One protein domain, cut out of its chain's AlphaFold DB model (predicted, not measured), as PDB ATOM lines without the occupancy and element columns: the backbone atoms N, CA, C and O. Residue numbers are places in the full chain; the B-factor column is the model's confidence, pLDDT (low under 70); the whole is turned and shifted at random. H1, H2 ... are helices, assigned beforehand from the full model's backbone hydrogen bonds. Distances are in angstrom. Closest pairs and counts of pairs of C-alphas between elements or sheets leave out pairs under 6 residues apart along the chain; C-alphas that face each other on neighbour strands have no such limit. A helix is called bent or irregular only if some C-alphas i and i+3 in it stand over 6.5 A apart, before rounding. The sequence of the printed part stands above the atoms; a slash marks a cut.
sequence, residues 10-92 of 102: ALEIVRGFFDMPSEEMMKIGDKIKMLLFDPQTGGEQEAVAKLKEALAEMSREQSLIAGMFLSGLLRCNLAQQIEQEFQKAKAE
ATOM      1  N   ALA A  10      50.773   4.286 -18.568       82.44
ATOM      2  CA  ALA A  10      50.338   5.579 -19.084       82.44
ATOM      3  C   ALA A  10      51.260   6.724 -18.625       82.44
ATOM      4  O   ALA A  10      51.628   7.570 -19.438       82.44
ATOM      5  N   LEU A  11      51.645   6.747 -17.344       83.81
ATOM      6  CA  LEU A  11      52.593   7.727 -16.810       83.81
ATOM      7  C   LEU A  11      53.989   7.533 -17.409       83.81
ATOM      8  O   LEU A  11      54.630   8.519 -17.752       83.81
ATOM      9  N   GLU A  12      54.432   6.290 -17.607       85.81
ATOM     10  CA  GLU A  12      55.710   5.997 -18.265       85.81
ATOM     11  C   GLU A  12      55.742   6.518 -19.710       85.81
ATOM     12  O   GLU A  12      56.689   7.206 -20.098       85.81
ATOM     13  N   ILE A  13      54.682   6.261 -20.484       88.31
ATOM     14  CA  ILE A  13      54.530   6.760 -21.855       88.31
ATOM     15  C   ILE A  13      54.614   8.287 -21.875       88.31
ATOM     16  O   ILE A  13      55.400   8.857 -22.630       88.31
ATOM     17  N   VAL A  14      53.820   8.963 -21.042       88.38
ATOM     18  CA  VAL A  14      53.751  10.431 -21.033       88.38
ATOM     19  C   VAL A  14      55.057  11.059 -20.556       88.38
ATOM     20  O   VAL A  14      55.516  12.036 -21.145       88.38
ATOM     21  N   ARG A  15      55.704  10.454 -19.556       86.25
ATOM     22  CA  ARG A  15      57.043  10.833 -19.112       86.25
ATOM     23  C   ARG A  15      58.049  10.767 -20.261       86.25
ATOM     24  O   ARG A  15      58.788  11.722 -20.471       86.25
ATOM     25  N   GLY A  16      58.046   9.664 -21.015       88.88
ATOM     26  CA  GLY A  16      58.919   9.474 -22.175       88.88
ATOM     27  C   GLY A  16      58.647  10.469 -23.308       88.88
ATOM     28  O   GLY A  16      59.588  10.962 -23.919       88.88
ATOM     29  N   PHE A  17      57.380  10.824 -23.555       92.56
ATOM     30  CA  PHE A  17      57.014  11.829 -24.563       92.56
ATOM     31  C   PHE A  17      57.558  13.227 -24.257       92.56
ATOM     32  O   PHE A  17      57.859  13.974 -25.188       92.56
ATOM     33  N   PHE A  18      57.667  13.582 -22.977       91.88
ATOM     34  CA  PHE A  18      58.120  14.904 -22.543       91.88
ATOM     35  C   PHE A  18      59.559  14.932 -22.020       91.88
ATOM     36  O   PHE A  18      59.981  15.973 -21.527       91.88
ATOM     37  N   ASP A  19      60.293  13.816 -22.110       92.50
ATOM     38  CA  ASP A  19      61.629  13.649 -21.515       92.50
ATOM     39  C   ASP A  19      61.680  14.109 -20.043       92.50
ATOM     40  O   ASP A  19      62.628  14.736 -19.570       92.50
ATOM     41  N   MET A  20      60.594  13.849 -19.308       90.50
ATOM     42  CA  MET A  20      60.431  14.332 -17.941       90.50
ATOM     43  C   MET A  20      61.086  13.358 -16.950       90.50
ATOM     44  O   MET A  20      60.859  12.152 -17.023       90.50
ATOM     45  N   PRO A  21      61.852  13.819 -15.954       91.12
ATOM     46  CA  PRO A  21      62.314  12.947 -14.881       91.12
ATOM     47  C   PRO A  21      61.148  12.407 -14.043       91.12
ATOM     48  O   PRO A  21      60.195  13.124 -13.739       91.12
ATOM     49  N   SER A  22      61.248  11.152 -13.587       87.38
ATOM     50  CA  SER A  22      60.202  10.530 -12.753       87.38
ATOM     51  C   SER A  22      59.891  11.358 -11.499       87.38
ATOM     52  O   SER A  22      58.733  11.556 -11.144       87.38
ATOM     53  N   GLU A  23      60.922  11.917 -10.862       89.31
ATOM     54  CA  GLU A  23      60.771  12.770  -9.680       89.31
ATOM     55  C   GLU A  23      59.970  14.048  -9.959       89.31
ATOM     56  O   GLU A  23      59.206  14.498  -9.107       89.31
ATOM     57  N   GLU A  24      60.130  14.647 -11.140       90.75
ATOM     58  CA  GLU A  24      59.386  15.848 -11.519       90.75
ATOM     59  C   GLU A  24      57.905  15.525 -11.726       90.75
ATOM     60  O   GLU A  24      57.035  16.220 -11.200       90.75
ATOM     61  N   MET A  25      57.621  14.403 -12.386       89.75
ATOM     62  CA  MET A  25      56.264  13.890 -12.542       89.75
ATOM     63  C   MET A  25      55.597  13.610 -11.185       89.75
ATOM     64  O   MET A  25      54.439  13.976 -10.975       89.75
ATOM     65  N   MET A  26      56.329  13.016 -10.237       89.25
ATOM     66  CA  MET A  26      55.812  12.747  -8.891       89.25
ATOM     67  C   MET A  26      55.498  14.029  -8.113       89.25
ATOM     68  O   MET A  26      54.452  14.095  -7.471       89.25
ATOM     69  N   LYS A  27      56.312  15.087  -8.244       91.75
ATOM     70  CA  LYS A  27      56.022  16.399  -7.630       91.75
ATOM     71  C   LYS A  27      54.699  16.991  -8.118       91.75
ATOM     72  O   LYS A  27      53.992  17.627  -7.336       91.75
ATOM     73  N   ILE A  28      54.347  16.781  -9.390       91.44
ATOM     74  CA  ILE A  28      53.047  17.202  -9.934       91.44
ATOM     75  C   ILE A  28      51.925  16.421  -9.241       91.44
ATOM     76  O   ILE A  28      50.977  17.029  -8.743       91.44
ATOM     77  N   GLY A  29      52.054  15.094  -9.150       88.56
ATOM     78  CA  GLY A  29      51.092  14.237  -8.454       88.56
ATOM     79  C   GLY A  29      50.887  14.629  -6.987       88.56
ATOM     80  O   GLY A  29      49.747  14.779  -6.544       88.56
ATOM     81  N   ASP A  30      51.974  14.876  -6.254       88.31
ATOM     82  CA  ASP A  30      51.934  15.293  -4.850       88.31
ATOM     83  C   ASP A  30      51.268  16.661  -4.671       88.31
ATOM     84  O   ASP A  30      50.415  16.815  -3.793       88.31
ATOM     85  N   LYS A  31      51.577  17.636  -5.541       88.81
ATOM     86  CA  LYS A  31      50.927  18.958  -5.527       88.81
ATOM     87  C   LYS A  31      49.414  18.823  -5.701       88.81
ATOM     88  O   LYS A  31      48.652  19.423  -4.947       88.81
ATOM     89  N   ILE A  32      48.969  18.012  -6.659       87.75
ATOM     90  CA  ILE A  32      47.542  17.784  -6.925       87.75
ATOM     91  C   ILE A  32      46.862  17.083  -5.745       87.75
ATOM     92  O   ILE A  32      45.777  17.490  -5.329       87.75
ATOM     93  N   LYS A  33      47.510  16.065  -5.170       84.19
ATOM     94  CA  LYS A  33      47.008  15.356  -3.991       84.19
ATOM     95  C   LYS A  33      46.855  16.302  -2.800       84.19
ATOM     96  O   LYS A  33      45.818  16.284  -2.148       84.19
ATOM     97  N   MET A  34      47.852  17.146  -2.538       85.25
ATOM     98  CA  MET A  34      47.771  18.140  -1.470       85.25
ATOM     99  C   MET A  34      46.606  19.102  -1.682       85.25
ATOM    100  O   MET A  34      45.845  19.313  -0.753       85.25
ATOM    101  N   LEU A  35      46.420  19.643  -2.888       84.06
ATOM    102  CA  LEU A  35      45.339  20.599  -3.158       84.06
ATOM    103  C   LEU A  35      43.942  19.985  -2.991       84.06
ATOM    104  O   LEU A  35      43.029  20.658  -2.523       84.06
ATOM    105  N   LEU A  36      43.777  18.717  -3.371       77.75
ATOM    106  CA  LEU A  36      42.498  18.016  -3.270       77.75
ATOM    107  C   LEU A  36      42.171  17.519  -1.862       77.75
ATOM    108  O   LEU A  36      41.001  17.478  -1.492       77.75
ATOM    109  N   PHE A  37      43.184  17.096  -1.109       78.94
ATOM    110  CA  PHE A  37      43.015  16.443   0.190       78.94
ATOM    111  C   PHE A  37      43.567  17.277   1.351       78.94
ATOM    112  O   PHE A  37      43.808  16.733   2.428       78.94
ATOM    113  N   ASP A  38      43.784  18.580   1.147       79.81
ATOM    114  CA  ASP A  38      44.184  19.497   2.212       79.81
ATOM    115  C   ASP A  38      43.070  19.555   3.272       79.81
ATOM    116  O   ASP A  38      41.974  20.048   2.978       79.81
ATOM    117  N   PRO A  39      43.333  19.092   4.510       73.75
ATOM    118  CA  PRO A  39      42.336  19.055   5.575       73.75
ATOM    119  C   PRO A  39      41.865  20.448   6.017       73.75
ATOM    120  O   PRO A  39      40.883  20.541   6.746       73.75
ATOM    121  N   GLN A  40      42.555  21.519   5.610       79.31
ATOM    122  CA  GLN A  40      42.165  22.904   5.887       79.31
ATOM    123  C   GLN A  40      41.237  23.499   4.820       79.31
ATOM    124  O   GLN A  40      40.761  24.619   4.987       79.31
ATOM    125  N   THR A  41      40.979  22.788   3.720       77.19
ATOM    126  CA  THR A  41      40.110  23.293   2.653       77.19
ATOM    127  C   THR A  41      38.643  23.170   3.066       77.19
ATOM    128  O   THR A  41      38.160  22.082   3.370       77.19
ATOM    129  N   GLY A  42      37.919  24.293   3.067       72.94
ATOM    130  CA  GLY A  42      36.568  24.441   3.618       72.94
ATOM    131  C   GLY A  42      35.446  23.768   2.821       72.94
ATOM    132  O   GLY A  42      34.274  23.926   3.162       72.94
ATOM    133  N   GLY A  43      35.780  23.021   1.766       78.19
ATOM    134  CA  GLY A  43      34.837  22.234   0.979       78.19
ATOM    135  C   GLY A  43      35.262  22.042  -0.475       78.19
ATOM    136  O   GLY A  43      36.268  22.577  -0.939       78.19
ATOM    137  N   GLU A  44      34.451  21.292  -1.222       81.75
ATOM    138  CA  GLU A  44      34.713  20.920  -2.620       81.75
ATOM    139  C   GLU A  44      34.951  22.132  -3.535       81.75
ATOM    140  O   GLU A  44      35.877  22.131  -4.342       81.75
ATOM    141  N   GLN A  45      34.152  23.194  -3.391       84.50
ATOM    142  CA  GLN A  45      34.274  24.392  -4.231       84.50
ATOM    143  C   GLN A  45      35.624  25.090  -4.055       84.50
ATOM    144  O   GLN A  45      36.219  25.537  -5.035       84.50
ATOM    145  N   GLU A  46      36.121  25.152  -2.820       85.06
ATOM    146  CA  GLU A  46      37.420  25.743  -2.517       85.06
ATOM    147  C   GLU A  46      38.558  24.858  -3.048       85.06
ATOM    148  O   GLU A  46      39.494  25.369  -3.662       85.06
ATOM    149  N   ALA A  47      38.443  23.530  -2.920       84.00
ATOM    150  CA  ALA A  47      39.415  22.584  -3.477       84.00
ATOM    151  C   ALA A  47      39.508  22.701  -5.008       84.00
ATOM    152  O   ALA A  47      40.598  22.759  -5.577       84.00
ATOM    153  N   VAL A  48      38.360  22.801  -5.686       86.06
ATOM    154  CA  VAL A  48      38.292  22.975  -7.144       86.06
ATOM    155  C   VAL A  48      38.848  24.334  -7.574       86.06
ATOM    156  O   VAL A  48      39.514  24.409  -8.607       86.06
ATOM    157  N   ALA A  49      38.605  25.404  -6.812       90.06
ATOM    158  CA  ALA A  49      39.172  26.723  -7.096       90.06
ATOM    159  C   ALA A  49      40.706  26.703  -7.001       90.06
ATOM    160  O   ALA A  49      41.376  27.036  -7.980       90.06
ATOM    161  N   LYS A  50      41.254  26.191  -5.890       88.06
ATOM    162  CA  LYS A  50      42.704  26.025  -5.685       88.06
ATOM    163  C   LYS A  50      43.347  25.148  -6.764       88.06
ATOM    164  O   LYS A  50      44.440  25.441  -7.246       88.06
ATOM    165  N   LEU A  51      42.661  24.084  -7.186       88.94
ATOM    166  CA  LEU A  51      43.119  23.225  -8.275       88.94
ATOM    167  C   LEU A  51      43.174  23.977  -9.613       88.94
ATOM    168  O   LEU A  51      44.161  23.864 -10.334       88.94
ATOM    169  N   LYS A  52      42.134  24.747  -9.952       90.00
ATOM    170  CA  LYS A  52      42.093  25.539 -11.193       90.00
ATOM    171  C   LYS A  52      43.178  26.610 -11.226       90.00
ATOM    172  O   LYS A  52      43.794  26.790 -12.270       90.00
ATOM    173  N   GLU A  53      43.425  27.279 -10.104       92.25
ATOM    174  CA  GLU A  53      44.530  28.234  -9.967       92.25
ATOM    175  C   GLU A  53      45.878  27.546 -10.196       92.25
ATOM    176  O   GLU A  53      46.659  27.982 -11.038       92.25
ATOM    177  N   ALA A  54      46.112  26.405  -9.542       90.12
ATOM    178  CA  ALA A  54      47.347  25.650  -9.716       90.12
ATOM    179  C   ALA A  54      47.556  25.157 -11.157       90.12
ATOM    180  O   ALA A  54      48.694  25.134 -11.620       90.12
ATOM    181  N   LEU A  55      46.486  24.766 -11.857       90.50
ATOM    182  CA  LEU A  55      46.535  24.363 -13.266       90.50
ATOM    183  C   LEU A  55      46.812  25.548 -14.205       90.50
ATOM    184  O   LEU A  55      47.443  25.359 -15.238       90.50
ATOM    185  N   ALA A  56      46.371  26.762 -13.864       90.81
ATOM    186  CA  ALA A  56      46.614  27.952 -14.682       90.81
ATOM    187  C   ALA A  56      48.096  28.374 -14.702       90.81
ATOM    188  O   ALA A  56      48.548  28.980 -15.671       90.81
ATOM    189  N   GLU A  57      48.846  28.039 -13.651       92.19
ATOM    190  CA  GLU A  57      50.288  28.296 -13.542       92.19
ATOM    191  C   GLU A  57      51.158  27.177 -14.138       92.19
ATOM    192  O   GLU A  57      52.374  27.335 -14.259       92.19
ATOM    193  N   MET A  58      50.563  26.033 -14.484       92.62
ATOM    194  CA  MET A  58      51.282  24.883 -15.031       92.62
ATOM    195  C   MET A  58      51.555  25.037 -16.527       92.62
ATOM    196  O   MET A  58      50.777  25.623 -17.282       92.62
ATOM    197  N   SER A  59      52.641  24.412 -16.989       93.81
ATOM    198  CA  SER A  59      52.829  24.179 -18.421       93.81
ATOM    199  C   SER A  59      51.753  23.226 -18.970       93.81
ATOM    200  O   SER A  59      51.010  22.575 -18.221       93.81
ATOM    201  N   ARG A  60      51.656  23.106 -20.300       91.69
ATOM    202  CA  ARG A  60      50.689  22.190 -20.935       91.69
ATOM    203  C   ARG A  60      50.988  20.734 -20.587       91.69
ATOM    204  O   ARG A  60      50.071  19.962 -20.325       91.69
ATOM    205  N   GLU A  61      52.266  20.389 -20.551       92.25
ATOM    206  CA  GLU A  61      52.786  19.070 -20.201       92.25
ATOM    207  C   GLU A  61      52.439  18.735 -18.747       92.25
ATOM    208  O   GLU A  61      51.853  17.690 -18.461       92.25
ATOM    209  N   GLN A  62      52.702  19.674 -17.834       92.31
ATOM    210  CA  GLN A  62      52.380  19.527 -16.416       92.31
ATOM    211  C   GLN A  62      50.873  19.387 -16.180       92.31
ATOM    212  O   GLN A  62      50.446  18.533 -15.403       92.31
ATOM    213  N   SER A  63      50.060  20.168 -16.896       92.31
ATOM    214  CA  SER A  63      48.597  20.096 -16.822       92.31
ATOM    215  C   SER A  63      48.057  18.750 -17.308       92.31
ATOM    216  O   SER A  63      47.129  18.202 -16.709       92.31
ATOM    217  N   LEU A  64      48.643  18.184 -18.371       91.94
ATOM    218  CA  LEU A  64      48.265  16.860 -18.870       91.94
ATOM    219  C   LEU A  64      48.555  15.777 -17.823       91.94
ATOM    220  O   LEU A  64      47.678  14.972 -17.505       91.94
ATOM    221  N   ILE A  65      49.756  15.801 -17.244       91.38
ATOM    222  CA  ILE A  65      50.174  14.871 -16.189       91.38
ATOM    223  C   ILE A  65      49.275  15.014 -14.954       91.38
ATOM    224  O   ILE A  65      48.791  14.012 -14.424       91.38
ATOM    225  N   ALA A  66      48.972  16.243 -14.531       91.12
ATOM    226  CA  ALA A  66      48.045  16.514 -13.435       91.12
ATOM    227  C   ALA A  66      46.658  15.896 -13.689       91.12
ATOM    228  O   ALA A  66      46.100  15.239 -12.809       91.12
ATOM    229  N   GLY A  67      46.127  16.030 -14.909       89.56
ATOM    230  CA  GLY A  67      44.872  15.397 -15.321       89.56
ATOM    231  C   GLY A  67      44.899  13.867 -15.225       89.56
ATOM    232  O   GLY A  67      43.913  13.249 -14.814       89.56
ATOM    233  N   MET A  68      46.035  13.241 -15.536       88.94
ATOM    234  CA  MET A  68      46.205  11.792 -15.397       88.94
ATOM    235  C   MET A  68      46.224  11.349 -13.933       88.94
ATOM    236  O   MET A  68      45.565  10.360 -13.602       88.94
ATOM    237  N   PHE A  69      46.901  12.094 -13.053       87.44
ATOM    238  CA  PHE A  69      46.864  11.838 -11.610       87.44
ATOM    239  C   PHE A  69      45.450  11.993 -11.047       87.44
ATOM    240  O   PHE A  69      44.980  11.095 -10.352       87.44
ATOM    241  N   LEU A  70      44.732  13.065 -11.404       85.69
ATOM    242  CA  LEU A  70      43.326  13.261 -11.025       85.69
ATOM    243  C   LEU A  70      42.458  12.079 -11.464       85.69
ATOM    244  O   LEU A  70      41.713  11.514 -10.666       85.69
ATOM    245  N   SER A  71      42.592  11.663 -12.725       84.12
ATOM    246  CA  SER A  71      41.874  10.512 -13.271       84.12
ATOM    247  C   SER A  71      42.201   9.214 -12.522       84.12
ATOM    248  O   SER A  71      41.314   8.383 -12.319       84.12
ATOM    249  N   GLY A  72      43.459   9.016 -12.119       82.06
ATOM    250  CA  GLY A  72      43.885   7.876 -11.306       82.06
ATOM    251  C   GLY A  72      43.275   7.903  -9.904       82.06
ATOM    252  O   GLY A  72      42.650   6.930  -9.492       82.06
ATOM    253  N   LEU A  73      43.373   9.039  -9.207       78.75
ATOM    254  CA  LEU A  73      42.828   9.238  -7.860       78.75
ATOM    255  C   LEU A  73      41.312   9.010  -7.810       78.75
ATOM    256  O   LEU A  73      40.823   8.314  -6.919       78.75
ATOM    257  N   LEU A  74      40.571   9.533  -8.791       75.31
ATOM    258  CA  LEU A  74      39.123   9.327  -8.895       75.31
ATOM    259  C   LEU A  74      38.767   7.853  -9.101       75.31
ATOM    260  O   LEU A  74      37.827   7.357  -8.486       75.31
ATOM    261  N   ARG A  75      39.537   7.134  -9.928       71.69
ATOM    262  CA  ARG A  75      39.346   5.693 -10.142       71.69
ATOM    263  C   ARG A  75      39.644   4.882  -8.883       71.69
ATOM    264  O   ARG A  75      38.905   3.945  -8.597       71.69
ATOM    265  N   CYS A  76      40.672   5.247  -8.118       71.38
ATOM    266  CA  CYS A  76      40.967   4.609  -6.834       71.38
ATOM    267  C   CYS A  76      39.841   4.835  -5.816       71.38
ATOM    268  O   CYS A  76      39.419   3.882  -5.168       71.38
ATOM    269  N   ASN A  77      39.314   6.059  -5.718       68.31
ATOM    270  CA  ASN A  77      38.188   6.365  -4.833       68.31
ATOM    271  C   ASN A  77      36.910   5.613  -5.252       68.31
ATOM    272  O   ASN A  77      36.247   4.999  -4.423       68.31
ATOM    273  N   LEU A  78      36.594   5.588  -6.552       57.81
ATOM    274  CA  LEU A  78      35.437   4.860  -7.078       57.81
ATOM    275  C   LEU A  78      35.545   3.348  -6.830       57.81
ATOM    276  O   LEU A  78      34.563   2.714  -6.460       57.81
ATOM    277  N   ALA A  79      36.736   2.764  -6.991       62.25
ATOM    278  CA  ALA A  79      36.958   1.349  -6.705       62.25
ATOM    279  C   ALA A  79      36.719   1.015  -5.223       62.25
ATOM    280  O   ALA A  79      36.080   0.010  -4.925       62.25
ATOM    281  N   GLN A  80      37.169   1.880  -4.307       68.75
ATOM    282  CA  GLN A  80      36.905   1.724  -2.874       68.75
ATOM    283  C   GLN A  80      35.410   1.824  -2.550       68.75
ATOM    284  O   GLN A  80      34.921   1.060  -1.723       68.75
ATOM    285  N   GLN A  81      34.675   2.721  -3.211       62.28
ATOM    286  CA  GLN A  81      33.223   2.834  -3.034       62.28
ATOM    287  C   GLN A  81      32.491   1.580  -3.523       62.28
ATOM    288  O   GLN A  81      31.673   1.041  -2.788       62.28
ATOM    289  N   ILE A  82      32.839   1.059  -4.705       62.75
ATOM    290  CA  ILE A  82      32.258  -0.185  -5.238       62.75
ATOM    291  C   ILE A  82      32.561  -1.371  -4.312       62.75
ATOM    292  O   ILE A  82      31.685  -2.193  -4.050       62.75
ATOM    293  N   GLU A  83      33.784  -1.466  -3.785       71.56
ATOM    294  CA  GLU A  83      34.154  -2.520  -2.838       71.56
ATOM    295  C   GLU A  83      33.369  -2.400  -1.523       71.56
ATOM    296  O   GLU A  83      32.844  -3.397  -1.028       71.56
ATOM    297  N   GLN A  84      33.218  -1.188  -0.982       75.12
ATOM    298  CA  GLN A  84      32.406  -0.937   0.212       75.12
ATOM    299  C   GLN A  84      30.927  -1.268  -0.014       75.12
ATOM    300  O   GLN A  84      30.316  -1.908   0.840       75.12
ATOM    301  N   GLU A  85      30.357  -0.886  -1.158       69.19
ATOM    302  CA  GLU A  85      28.981  -1.227  -1.532       69.19
ATOM    303  C   GLU A  85      28.796  -2.735  -1.703       69.19
ATOM    304  O   GLU A  85      27.812  -3.287  -1.216       69.19
ATOM    305  N   PHE A  86      29.763  -3.429  -2.309       70.25
ATOM    306  CA  PHE A  86      29.740  -4.883  -2.433       70.25
ATOM    307  C   PHE A  86      29.808  -5.576  -1.066       70.25
ATOM    308  O   PHE A  86      29.021  -6.481  -0.792       70.25
ATOM    309  N   GLN A  87      30.702  -5.141  -0.172       77.25
ATOM    310  CA  GLN A  87      30.775  -5.683   1.191       77.25
ATOM    311  C   GLN A  87      29.496  -5.398   1.984       77.25
ATOM    312  O   GLN A  87      29.021  -6.268   2.717       77.25
ATOM    313  N   LYS A  88      28.904  -4.214   1.808       79.38
ATOM    314  CA  LYS A  88      27.626  -3.848   2.417       79.38
ATOM    315  C   LYS A  88      26.484  -4.718   1.887       79.38
ATOM    316  O   LYS A  88      25.759  -5.296   2.687       79.38
ATOM    317  N   ALA A  89      26.382  -4.911   0.574       69.81
ATOM    318  CA  ALA A  89      25.387  -5.789  -0.041       69.81
ATOM    319  C   ALA A  89      25.557  -7.257   0.391       69.81
ATOM    320  O   ALA A  89      24.566  -7.949   0.630       69.81
ATOM    321  N   LYS A  90      26.803  -7.723   0.560       73.25
ATOM    322  CA  LYS A  90      27.121  -9.054   1.098       73.25
ATOM    323  C   LYS A  90      26.673  -9.203   2.554       73.25
ATOM    324  O   LYS A  90      26.124 -10.238   2.919       73.25
ATOM    325  N   ALA A  91      26.903  -8.182   3.379       76.00
ATOM    326  CA  ALA A  91      26.487  -8.153   4.781       76.00
ATOM    327  C   ALA A  91      24.963  -8.024   4.953       76.00
ATOM    328  O   ALA A  91      24.406  -8.587   5.891       76.00
ATOM    329  N   GLU A  92      24.286  -7.326   4.040       79.44
ATOM    330  CA  GLU A  92      22.827  -7.156   4.020       79.44
ATOM    331  C   GLU A  92      22.088  -8.348   3.381       79.44
ATOM    332  O   GLU A  92      20.861  -8.343   3.319       79.44
TER     333      GLU A  92
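What this domain is: This is residues 10 to 92 of the 102 residues of an uncharacterized protein of Methanosaeta sp. PtaU1.Bin112 (UniProt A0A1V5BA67). A small body of helices has one long arm: H4 begins in the body and then sticks out of it with residues 74 to 91. In the body H2 crosses the first part of H4, H3 folds back beside the later part of H2 as a helical hairpin, and the short H1 packs on H4 near its beginning. The printed part has 83 residues with four named helices, in the order H1, H2, H3, H4, and no named strand; the class is all helix. The whole is loose, with a radius of gyration of the C-alphas of 15.6 A, and its outline is flat, 50 by 32 by 17 A, the arm of H4 making the length.

How they stand to each other: Start at the first printed residue, where residues 10 to 17 form H1, and go on to H2, residues 22 to 37. These two are close but not clearly touching, at a steep tilt of 49 degrees; their closest C-alphas, those of Arg 15 and Ser 22, are 7.1 A apart. Next look at H3, residues 44 to 56, which touches H2 and runs the opposite way at a shallow tilt of 30 degrees, a helical hairpin. H2 touches H3 with residues 32 to 36 alone, and H3 touches H2 with residues 47 to 51 alone; the closest C-alphas, those of Leu 36 and Ala 47, are 5.5 A apart. Then comes H4, residues 60 to 91. H2 and H4 touch with 11 pairs of C-alphas within 8 A, run the same way and stand at a steep tilt of 56 degrees. Look for the place where they touch at residues 25 to 32 of H2 and residues 62 to 70 of H4; the closest C-alphas are those of Gly 29 and Phe 69, at 5.8 A. H1 and H4 only just touch, with 3 pairs of C-alphas within 8 A, at a shallow tilt of 7 degrees and opposite ways; H4 does so with residues 65 to 68 alone, and the closest C-alphas are those of Val 14 and Ile 65, at 7.5 A. H3 and H4 are close but not clearly touching, with the C-alphas of Leu 55 and Ser 63 closest at 5.9 A. H1 and H3 are apart. In H1, H2, H3 and H4 every pair of O i and N i+4 is within hydrogen-bond range.

Where its parts are: Find C-alpha 10 at (50.338, 5.579, -19.084); from there H1 runs 10.7 A to C-alpha 17. H2 runs 22.3 A, from C-alpha 22 at (60.202, 10.530, -12.753) to C-alpha 37. H3 spans 18.3 A from C-alpha 44 to C-alpha 56. For H4 go to C-alpha 60 at (50.689, 22.190, -20.935) and read on for 46.6 A to C-alpha 91 at (26.487, -8.153, 4.781). No helix is bent.

The domain as a whole: The C-alphas farthest apart are those of Asp 19 and Glu 92, at 50.9 A. Residues 74 to 92 stand free, of which 74 to 91 belong to H4; without them the body has 64 residues and spans 37 by 19 by 17 A. The printed part has no cut. The links from H1 to H2 and from H3 to H4 are tight, with 4 and 3 residues, and the link from H2 to H3, with 6 residues, is short. The mean pLDDT of the printed part is 83.4; look for values under 70 at residues 77 to 82, 85 and 89 of H4 in this predicted model.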